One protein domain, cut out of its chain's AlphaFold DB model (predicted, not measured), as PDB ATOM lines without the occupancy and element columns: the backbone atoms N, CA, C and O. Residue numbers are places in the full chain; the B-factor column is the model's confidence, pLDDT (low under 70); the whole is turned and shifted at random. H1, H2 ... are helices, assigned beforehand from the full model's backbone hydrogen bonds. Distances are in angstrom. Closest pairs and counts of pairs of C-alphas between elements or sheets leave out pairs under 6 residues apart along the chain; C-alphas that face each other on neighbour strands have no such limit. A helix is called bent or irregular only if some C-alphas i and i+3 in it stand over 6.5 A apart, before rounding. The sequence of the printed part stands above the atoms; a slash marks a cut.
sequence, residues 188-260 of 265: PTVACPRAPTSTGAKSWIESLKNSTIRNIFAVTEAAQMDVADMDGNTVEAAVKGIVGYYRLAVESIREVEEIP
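This is residues 188 to 260 of the 265 residues of the protein "C2H2-type domain-containing protein" of Ascobolus immersus RN42 (UniProt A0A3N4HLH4). This is a long helical hairpin: two long helices, H1 and H2, lie side by side and run opposite ways, and residues 188 to 200, before H1, run alongside the pair with no named element and then turn back into H1. At the far end, residues 228 to 233 stand free, where the link turns into H2. The printed part has 73 residues with two named helices, H1 then H2, and no named strand; the class is all helix. The whole is loose, with a radius of gyration of the C-alphas of 14.9 A, and it is a rod that spans 50 by 17 by 16 A.

H1, residues 201 to 224, and H2, residues 232 to 257, touch, with 8 pairs of C-alphas within 8 A. Their closest C-alphas, those of Ile 216 and Ile 242, are 6.7 A apart. The helices run opposite ways at a shallow tilt of 3 degrees and form a helical hairpin. Their centres are 11.4 A apart. In both H1 and H2, every O i to N i+4 pair is within hydrogen-bond range.

The printed part begins at Pro 188, with its C-alpha at (15.454, -1.124, 3.761). H1 runs from Ala 201, C-alpha at (12.109, -6.474, 26.488), to Gln 224 and is 33.9 A long from first to last C-alpha. H2 runs from Gly 232 to Glu 257, C-alpha at (7.832, 1.534, 28.178), and is 37.7 A long from first to last C-alpha. Neither helix is bent.

The two C-alphas farthest apart, those of Ala 228 and Pro 260, are 50.8 A apart. The printed part has no cut, and the link from H1 to H2, of 7 residues, is short. The mean pLDDT of the printed part is 75.6; it is under 70 at residues 188 to 193, 195, 197 to 199, 223, 225 to 228 and 259 to 260.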
ATOM      1  N   PRO A 188      14.889  -0.232   2.766       46.06
ATOM      2  CA  PRO A 188      15.454  -1.124   3.761       46.06
ATOM      3  C   PRO A 188      14.550  -2.359   3.829       46.06
ATOM      4  O   PRO A 188      13.474  -2.336   4.415       46.06
ATOM      5  N   THR A 189      14.999  -3.458   3.219       46.47
ATOM      6  CA  THR A 189      14.275  -4.743   3.178       46.47
ATOM      7  C   THR A 189      14.217  -5.404   4.569       46.47
ATOM      8  O   THR A 189      13.611  -6.455   4.768       46.47
ATOM      9  N   VAL A 190      14.829  -4.782   5.581       56.50
ATOM     10  CA  VAL A 190      14.869  -5.295   6.947       56.50
ATOM     11  C   VAL A 190      13.592  -4.887   7.679       56.50
ATOM     12  O   VAL A 190      13.494  -3.794   8.235       56.50
ATOM     13  N   ALA A 191      12.611  -5.789   7.686       56.84
ATOM     14  CA  ALA A 191      11.414  -5.665   8.509       56.84
ATOM     15  C   ALA A 191      11.795  -5.413   9.981       56.84
ATOM     16  O   ALA A 191      12.599  -6.154  10.554       56.84
ATOM     17  N   CYS A 192      11.209  -4.384  10.604       57.00
ATOM     18  CA  CYS A 192      11.374  -4.149  12.037       57.00
ATOM     19  C   CYS A 192      10.938  -5.405  12.818       57.00
ATOM     20  O   CYS A 192       9.830  -5.910  12.596       57.00
ATOM     21  N   PRO A 193      11.773  -5.927  13.734       62.97
ATOM     22  CA  PRO A 193      11.396  -7.071  14.550       62.97
ATOM     23  C   PRO A 193      10.194  -6.701  15.429       62.97
ATOM     24  O   PRO A 193      10.246  -5.718  16.167       62.97
ATOM     25  N   ARG A 194       9.112  -7.492  15.362       71.62
ATOM     26  CA  ARG A 194       7.911  -7.289  16.195       71.62
ATOM     27  C   ARG A 194       8.282  -7.255  17.682       71.62
ATOM     28  O   ARG A 194       9.126  -8.037  18.124       71.62
ATOM     29  N   ALA A 195       7.631  -6.369  18.436       68.25
ATOM     30  CA  ALA A 195       7.838  -6.234  19.873       68.25
ATOM     31  C   ALA A 195       7.536  -7.558  20.615       68.25
ATOM     32  O   ALA A 195       6.556  -8.236  20.289       68.25
ATOM     33  N   PRO A 196       8.360  -7.961  21.602       70.56
ATOM     34  CA  PRO A 196       8.173  -9.197  22.350       70.56
ATOM     35  C   PRO A 196       7.150  -9.022  23.478       70.56
ATOM     36  O   PRO A 196       7.001  -7.953  24.068       70.56
ATOM     37  N   THR A 197       6.505 -10.116  23.871       66.81
ATOM     38  CA  THR A 197       5.627 -10.156  25.045       66.81
ATOM     39  C   THR A 197       6.455 -10.154  26.340       66.81
ATOM     40  O   THR A 197       7.001 -11.187  26.710       66.81
ATOM     41  N   SER A 198       6.547  -8.997  27.011       65.06
ATOM     42  CA  SER A 198       7.056  -8.665  28.371       65.06
ATOM     43  C   SER A 198       8.375  -9.281  28.899       65.06
ATOM     44  O   SER A 198       9.223  -8.545  29.396       65.06
ATOM     45  N   THR A 199       8.624 -10.586  28.776       68.06
ATOM     46  CA  THR A 199       9.781 -11.280  29.380       68.06
ATOM     47  C   THR A 199      11.076 -11.149  28.560       68.06
ATOM     48  O   THR A 199      12.132 -11.605  28.988       68.06
ATOM     49  N   GLY A 200      11.023 -10.498  27.392       81.00
ATOM     50  CA  GLY A 200      12.158 -10.323  26.470       81.00
ATOM     51  C   GLY A 200      12.520  -8.870  26.151       81.00
ATOM     52  O   GLY A 200      13.304  -8.635  25.238       81.00
ATOM     53  N   ALA A 201      11.960  -7.884  26.861       79.44
ATOM     54  CA  ALA A 201      12.109  -6.474  26.488       79.44
ATOM     55  C   ALA A 201      13.580  -6.015  26.450       79.44
ATOM     56  O   ALA A 201      13.998  -5.373  25.492       79.44
ATOM     57  N   LYS A 202      14.400  -6.403  27.438       80.12
ATOM     58  CA  LYS A 202      15.820  -6.006  27.493       80.12
ATOM     59  C   LYS A 202      16.648  -6.590  26.347       80.12
ATOM     60  O   LYS A 202      17.406  -5.857  25.721       80.12
ATOM     61  N   SER A 203      16.503  -7.886  26.060       85.00
ATOM     62  CA  SER A 203      17.241  -8.530  24.964       85.00
ATOM     63  C   SER A 203      16.768  -8.041  23.596       85.00
ATOM     64  O   SER A 203      17.578  -7.904  22.684       85.00
ATOM     65  N   TRP A 204      15.482  -7.715  23.457       85.25
ATOM     66  CA  TRP A 204      14.939  -7.132  22.235       85.25
ATOM     67  C   TRP A 204      15.394  -5.690  22.013       85.25
ATOM     68  O   TRP A 204      15.816  -5.379  20.905       85.25
ATOM     69  N   ILE A 205      15.408  -4.835  23.046       81.19
ATOM     70  CA  ILE A 205      15.967  -3.474  22.949       81.19
ATOM     71  C   ILE A 205      17.435  -3.542  22.517       81.19
ATOM     72  O   ILE A 205      17.858  -2.796  21.638       81.19
ATOM     73  N   GLU A 206      18.212  -4.457  23.097       82.62
ATOM     74  CA  GLU A 206      19.619  -4.638  22.733       82.62
ATOM     75  C   GLU A 206      19.783  -5.162  21.296       82.62
ATOM     76  O   GLU A 206      20.638  -4.698  20.544       82.62
ATOM     77  N   SER A 207      18.913  -6.077  20.860       84.19
ATOM     78  CA  SER A 207      18.874  -6.554  19.474       84.19
ATOM     79  C   SER A 207      18.506  -5.438  18.488       84.19
ATOM     80  O   SER A 207      19.157  -5.294  17.451       84.19
ATOM     81  N   LEU A 208      17.528  -4.598  18.840       81.12
ATOM     82  CA  LEU A 208      17.107  -3.439  18.059       81.12
ATOM     83  C   LEU A 208      18.251  -2.430  17.933       81.12
ATOM     84  O   LEU A 208      18.564  -2.017  16.819       81.12
ATOM     85  N   LYS A 209      18.937  -2.095  19.034       81.31
ATOM     86  CA  LYS A 209      20.129  -1.229  19.019       81.31
ATOM     87  C   LYS A 209      21.207  -1.775  18.086       81.31
ATOM     88  O   LYS A 209      21.664  -1.062  17.197       81.31
ATOM     89  N   ASN A 210      21.554  -3.054  18.221       82.50
ATOM     90  CA  ASN A 210      22.588  -3.691  17.403       82.50
ATOM     91  C   ASN A 210      22.193  -3.823  15.923       82.50
ATOM     92  O   ASN A 210      23.053  -3.782  15.043       82.50
ATOM     93  N   SER A 211      20.903  -3.978  15.617       82.31
ATOM     94  CA  SER A 211      20.393  -3.931  14.240       82.31
ATOM     95  C   SER A 211      20.429  -2.513  13.670       82.31
ATOM     96  O   SER A 211      20.826  -2.329  12.524       82.31
ATOM     97  N   THR A 212      20.051  -1.517  14.475       78.31
ATOM     98  CA  THR A 212      20.063  -0.096  14.102       78.31
ATOM     99  C   THR A 212      21.471   0.339  13.732       78.31
ATOM    100  O   THR A 212      21.696   0.855  12.642       78.31
ATOM    101  N   ILE A 213      22.429   0.056  14.618       78.75
ATOM    102  CA  ILE A 213      23.842   0.373  14.429       78.75
ATOM    103  C   ILE A 213      24.361  -0.279  13.142       78.75
ATOM    104  O   ILE A 213      24.932   0.415  12.308       78.75
ATOM    105  N   ARG A 214      24.093  -1.574  12.917       82.19
ATOM    106  CA  ARG A 214      24.506  -2.261  11.681       82.19
ATOM    107  C   ARG A 214      23.919  -1.641  10.417       82.19
ATOM    108  O   ARG A 214      24.652  -1.471   9.452       82.19
ATOM    109  N   ASN A 215      22.640  -1.272  10.421       77.94
ATOM    110  CA  ASN A 215      22.012  -0.635   9.262       77.94
ATOM    111  C   ASN A 215      22.617   0.744   8.975       77.94
ATOM    112  O   ASN A 215      22.837   1.083   7.818       77.94
ATOM    113  N   ILE A 216      22.932   1.522  10.012       75.19
ATOM    114  CA  ILE A 216      23.598   2.819   9.845       75.19
ATOM    115  C   ILE A 216      24.990   2.630   9.270       75.19
ATOM    116  O   ILE A 216      25.337   3.334   8.328       75.19
ATOM    117  N   PHE A 217      25.767   1.683   9.799       81.31
ATOM    118  CA  PHE A 217      27.083   1.366   9.252       81.31
ATOM    119  C   PHE A 217      26.982   0.927   7.794       81.31
ATOM    120  O   PHE A 217      27.691   1.491   6.979       81.31
ATOM    121  N   ALA A 218      26.051   0.038   7.441       78.69
ATOM    122  CA  ALA A 218      25.871  -0.413   6.062       78.69
ATOM    123  C   ALA A 218      25.483   0.728   5.107       78.69
ATOM    124  O   ALA A 218      26.039   0.831   4.020       78.69
ATOM    125  N   VAL A 219      24.566   1.617   5.509       72.44
ATOM    126  CA  VAL A 219      24.193   2.791   4.696       72.44
ATOM    127  C   VAL A 219      25.355   3.782   4.601       72.44
ATOM    128  O   VAL A 219      25.575   4.369   3.546       72.44
ATOM    129  N   THR A 220      26.118   3.958   5.680       74.56
ATOM    130  CA  THR A 220      27.279   4.859   5.706       74.56
ATOM    131  C   THR A 220      28.422   4.310   4.858       74.56
ATOM    132  O   THR A 220      29.035   5.068   4.124       74.56
ATOM    133  N   GLU A 221      28.685   3.007   4.916       81.25
ATOM    134  CA  GLU A 221      29.696   2.313   4.116       81.25
ATOM    135  C   GLU A 221      29.313   2.327   2.633       81.25
ATOM    136  O   GLU A 221      30.124   2.720   1.799       81.25
ATOM    137  N   ALA A 222      28.049   2.033   2.306       71.38
ATOM    138  CA  ALA A 222      27.528   2.163   0.945       71.38
ATOM    139  C   ALA A 222      27.644   3.601   0.417       71.38
ATOM    140  O   ALA A 222      27.987   3.802  -0.743       71.38
ATOM    141  N   ALA A 223      27.414   4.604   1.272       67.06
ATOM    142  CA  ALA A 223      27.612   6.003   0.910       67.06
ATOM    143  C   ALA A 223      29.100   6.392   0.798       67.06
ATOM    144  O   ALA A 223      29.437   7.286   0.033       67.06
ATOM    145  N   GLN A 224      29.995   5.743   1.552       71.94
ATOM    146  CA  GLN A 224      31.438   6.009   1.541       71.94
ATOM    147  C   GLN A 224      32.150   5.425   0.320       71.94
ATOM    148  O   GLN A 224      33.160   5.983  -0.104       71.94
ATOM    149  N   MET A 225      31.643   4.328  -0.246       69.69
ATOM    150  CA  MET A 225      32.294   3.669  -1.378       69.69
ATOM    151  C   MET A 225      32.182   4.437  -2.706       69.69
ATOM    152  O   MET A 225      32.930   4.105  -3.618       69.69
ATOM    153  N   ASP A 226      31.347   5.483  -2.804       59.34
ATOM    154  CA  ASP A 226      31.133   6.236  -4.056       59.34
ATOM    155  C   ASP A 226      30.865   7.747  -3.857       59.34
ATOM    156  O   ASP A 226      30.174   8.397  -4.641       59.34
ATOM    157  N   VAL A 227      31.428   8.362  -2.806       59.41
ATOM    158  CA  VAL A 227      31.186   9.789  -2.465       59.41
ATOM    159  C   VAL A 227      31.487  10.750  -3.627       59.41
ATOM    160  O   VAL A 227      30.893  11.824  -3.696       59.41
ATOM    161  N   ALA A 228      32.390  10.375  -4.537       67.12
ATOM    162  CA  ALA A 228      32.767  11.205  -5.677       67.12
ATOM    163  C   ALA A 228      31.658  11.342  -6.739       67.12
ATOM    164  O   ALA A 228      31.625  12.365  -7.419       67.12
ATOM    165  N   ASP A 229      30.746  10.368  -6.844       73.12
ATOM    166  CA  ASP A 229      29.716  10.311  -7.897       73.12
ATOM    167  C   ASP A 229      28.272  10.292  -7.361       73.12
ATOM    168  O   ASP A 229      27.318  10.362  -8.140       73.12
ATOM    169  N   MET A 230      28.069  10.251  -6.040       76.44
ATOM    170  CA  MET A 230      26.724  10.347  -5.470       76.44
ATOM    171  C   MET A 230      26.142  11.753  -5.645       76.44
ATOM    172  O   MET A 230      26.633  12.737  -5.085       76.44
ATOM    173  N   ASP A 231      25.027  11.852  -6.370       84.75
ATOM    174  CA  ASP A 231      24.282  13.098  -6.463       84.75
ATOM    175  C   ASP A 231      23.630  13.451  -5.111       84.75
ATOM    176  O   ASP A 231      23.295  12.590  -4.288       84.75
ATOM    177  N   GLY A 232      23.425  14.749  -4.874       81.00
ATOM    178  CA  GLY A 232      22.891  15.245  -3.604       81.00
ATOM    179  C   GLY A 232      21.534  14.647  -3.212       81.00
ATOM    180  O   GLY A 232      21.253  14.546  -2.016       81.00
ATOM    181  N   ASN A 233      20.714  14.196  -4.172       82.69
ATOM    182  CA  ASN A 233      19.424  13.581  -3.859       82.69
ATOM    183  C   ASN A 233      19.597  12.176  -3.278       82.69
ATOM    184  O   ASN A 233      18.845  11.803  -2.378       82.69
ATOM    185  N   THR A 234      20.597  11.417  -3.734       81.19
ATOM    186  CA  THR A 234      20.884  10.074  -3.210       81.19
ATOM    187  C   THR A 234      21.359  10.150  -1.756       81.19
ATOM    188  O   THR A 234      20.883   9.400  -0.900       81.19
ATOM    189  N   VAL A 235      22.212  11.127  -1.433       79.19
ATOM    190  CA  VAL A 235      22.632  11.384  -0.045       79.19
ATOM    191  C   VAL A 235      21.444  11.821   0.818       79.19
ATOM    192  O   VAL A 235      21.256  11.312   1.923       79.19
ATOM    193  N   GLU A 236      20.601  12.732   0.321       81.69
ATOM    194  CA  GLU A 236      19.409  13.183   1.046       81.69
ATOM    195  C   GLU A 236      18.417  12.035   1.300       81.69
ATOM    196  O   GLU A 236      17.861  11.929   2.398       81.69
ATOM    197  N   ALA A 237      18.216  11.149   0.322       82.62
ATOM    198  CA  ALA A 237      17.373   9.966   0.456       82.62
ATOM    199  C   ALA A 237      17.921   8.992   1.512       82.62
ATOM    200  O   ALA A 237      17.165   8.544   2.378       82.62
ATOM    201  N   ALA A 238      19.233   8.732   1.510       78.88
ATOM    202  CA  ALA A 238      19.888   7.891   2.510       78.88
ATOM    203  C   ALA A 238      19.735   8.464   3.931       78.88
ATOM    204  O   ALA A 238      19.342   7.750   4.859       78.88
ATOM    205  N   VAL A 239      19.950   9.774   4.099       82.06
ATOM    206  CA  VAL A 239      19.755  10.465   5.384       82.06
ATOM    207  C   VAL A 239      18.299  10.375   5.844       82.06
ATOM    208  O   VAL A 239      18.044  10.051   7.006       82.06
ATOM    209  N   LYS A 240      17.327  10.602   4.949       83.81
ATOM    210  CA  LYS A 240      15.896  10.444   5.266       83.81
ATOM    211  C   LYS A 240      15.561   9.014   5.694       83.81
ATOM    212  O   LYS A 240      14.805   8.846   6.650       83.81
ATOM    213  N   GLY A 241      16.147   8.006   5.047       84.25
ATOM    214  CA  GLY A 241      15.996   6.598   5.417       84.25
ATOM    215  C   GLY A 241      16.504   6.303   6.830       84.25
ATOM    216  O   GLY A 241      15.777   5.725   7.640       84.25
ATOM    217  N   ILE A 242      17.710   6.777   7.166       81.06
ATOM    218  CA  ILE A 242      18.294   6.630   8.510       81.06
ATOM    219  C   ILE A 242      17.406   7.307   9.563       81.06
ATOM    220  O   ILE A 242      17.052   6.690  10.570       81.06
ATOM    221  N   VAL A 243      17.004   8.560   9.330       83.81
ATOM    222  CA  VAL A 243      16.148   9.319  10.259       83.81
ATOM    223  C   VAL A 243      14.786   8.640  10.444       83.81
ATOM    224  O   VAL A 243      14.288   8.558  11.569       83.81
ATOM    225  N   GLY A 244      14.189   8.125   9.365       85.50
ATOM    226  CA  GLY A 244      12.935   7.372   9.414       85.50
ATOM    227  C   GLY A 244      13.048   6.109  10.268       85.50
ATOM    228  O   GLY A 244      12.202   5.871  11.129       85.50
ATOM    229  N   TYR A 245      14.131   5.349  10.102       82.50
ATOM    230  CA  TYR A 245      14.391   4.149  10.897       82.50
ATOM    231  C   TYR A 245      14.547   4.468  12.393       82.50
ATOM    232  O   TYR A 245      13.941   3.808  13.238       82.50
ATOM    233  N   TYR A 246      15.298   5.522  12.733       80.38
ATOM    234  CA  TYR A 246      15.447   5.973  14.121       80.38
ATOM    235  C   TYR A 246      14.118   6.370  14.761       80.38
ATOM    236  O   TYR A 246      13.864   6.018  15.913       80.38
ATOM    237  N   ARG A 247      13.259   7.079  14.021       84.25
ATOM    238  CA  ARG A 247      11.930   7.462  14.505       84.25
ATOM    239  C   ARG A 247      11.101   6.230  14.871       84.25
ATOM    240  O   ARG A 247      10.598   6.165  15.989       84.25
ATOM    241  N   LEU A 248      11.035   5.242  13.978       81.94
ATOM    242  CA  LEU A 248      10.294   3.997  14.213       81.94
ATOM    243  C   LEU A 248      10.853   3.208  15.402       81.94
ATOM    244  O   LEU A 248      10.091   2.669  16.204       81.94
ATOM    245  N   ALA A 249      12.179   3.159  15.555       79.50
ATOM    246  CA  ALA A 249      12.811   2.501  16.694       79.50
ATOM    247  C   ALA A 249      12.448   3.186  18.023       79.50
ATOM    248  O   ALA A 249      12.125   2.506  18.996       79.50
ATOM    249  N   VAL A 250      12.450   4.524  18.064       79.44
ATOM    250  CA  VAL A 250      12.054   5.301  19.250       79.44
ATOM    251  C   VAL A 250      10.576   5.098  19.581       79.44
ATOM    252  O   VAL A 250      10.247   4.880  20.745       79.44
ATOM    253  N   GLU A 251       9.690   5.135  18.585       83.81
ATOM    254  CA  GLU A 251       8.260   4.855  18.773       83.81
ATOM    255  C   GLU A 251       8.043   3.446  19.340       83.81
ATOM    256  O   GLU A 251       7.354   3.292  20.345       83.81
ATOM    257  N   SER A 252       8.741   2.445  18.798       80.50
ATOM    258  CA  SER A 252       8.652   1.061  19.282       80.50
ATOM    259  C   SER A 252       9.156   0.901  20.726       80.50
ATOM    260  O   SER A 252       8.630   0.091  21.482       80.50
ATOM    261  N   ILE A 253      10.177   1.664  21.140       78.50
ATOM    262  CA  ILE A 253      10.657   1.664  22.533       78.50
ATOM    263  C   ILE A 253       9.617   2.301  23.460       78.50
ATOM    264  O   ILE A 253       9.336   1.747  24.522       78.50
ATOM    265  N   ARG A 254       9.011   3.424  23.053       80.62
ATOM    266  CA  ARG A 254       7.963   4.096  23.838       80.62
ATOM    267  C   ARG A 254       6.747   3.201  24.049       80.62
ATOM    268  O   ARG A 254       6.245   3.135  25.166       80.62
ATOM    269  N   GLU A 255       6.324   2.469  23.020       81.81
ATOM    270  CA  GLU A 255       5.235   1.491  23.137       81.81
ATOM    271  C   GLU A 255       5.528   0.411  24.184       81.81
ATOM    272  O   GLU A 255       4.615  -0.019  24.883       81.81
ATOM    273  N   VAL A 256       6.789  -0.011  24.330       78.88
ATOM    274  CA  VAL A 256       7.201  -1.005  25.333       78.88
ATOM    275  C   VAL A 256       7.277  -0.404  26.740       78.88
ATOM    276  O   VAL A 256       6.915  -1.080  27.704       78.88
ATOM    277  N   GLU A 257       7.728   0.845  26.881       79.62
ATOM    278  CA  GLU A 257       7.832   1.534  28.178       79.62
ATOM    279  C   GLU A 257       6.471   1.950  28.754       79.62
ATOM    280  O   GLU A 257       6.303   1.972  29.973       79.62
ATOM    281  N   GLU A 258       5.487   2.245  27.900       80.00
ATOM    282  CA  GLU A 258       4.138   2.635  28.323       80.00
ATOM    283  C   GLU A 258       3.251   1.443  28.732       80.00
ATOM    284  O   GLU A 258       2.158   1.663  29.257       80.00
ATOM    285  N   ILE A 259       3.699   0.185  28.570       62.19
ATOM    286  CA  ILE A 259       2.956  -0.990  29.057       62.19
ATOM    287  C   ILE A 259       2.959  -0.956  30.592       62.19
ATOM    288  O   ILE A 259       4.004  -1.201  31.206       62.19
ATOM    289  N   PRO A 260       1.811  -0.707  31.253       56.97
ATOM    290  CA  PRO A 260       1.753  -0.705  32.704       56.97
ATOM    291  C   PRO A 260       2.133  -2.104  33.175       56.97
ATOM    292  O   PRO A 260       1.463  -3.082  32.834       56.97
TER     293      PRO A 260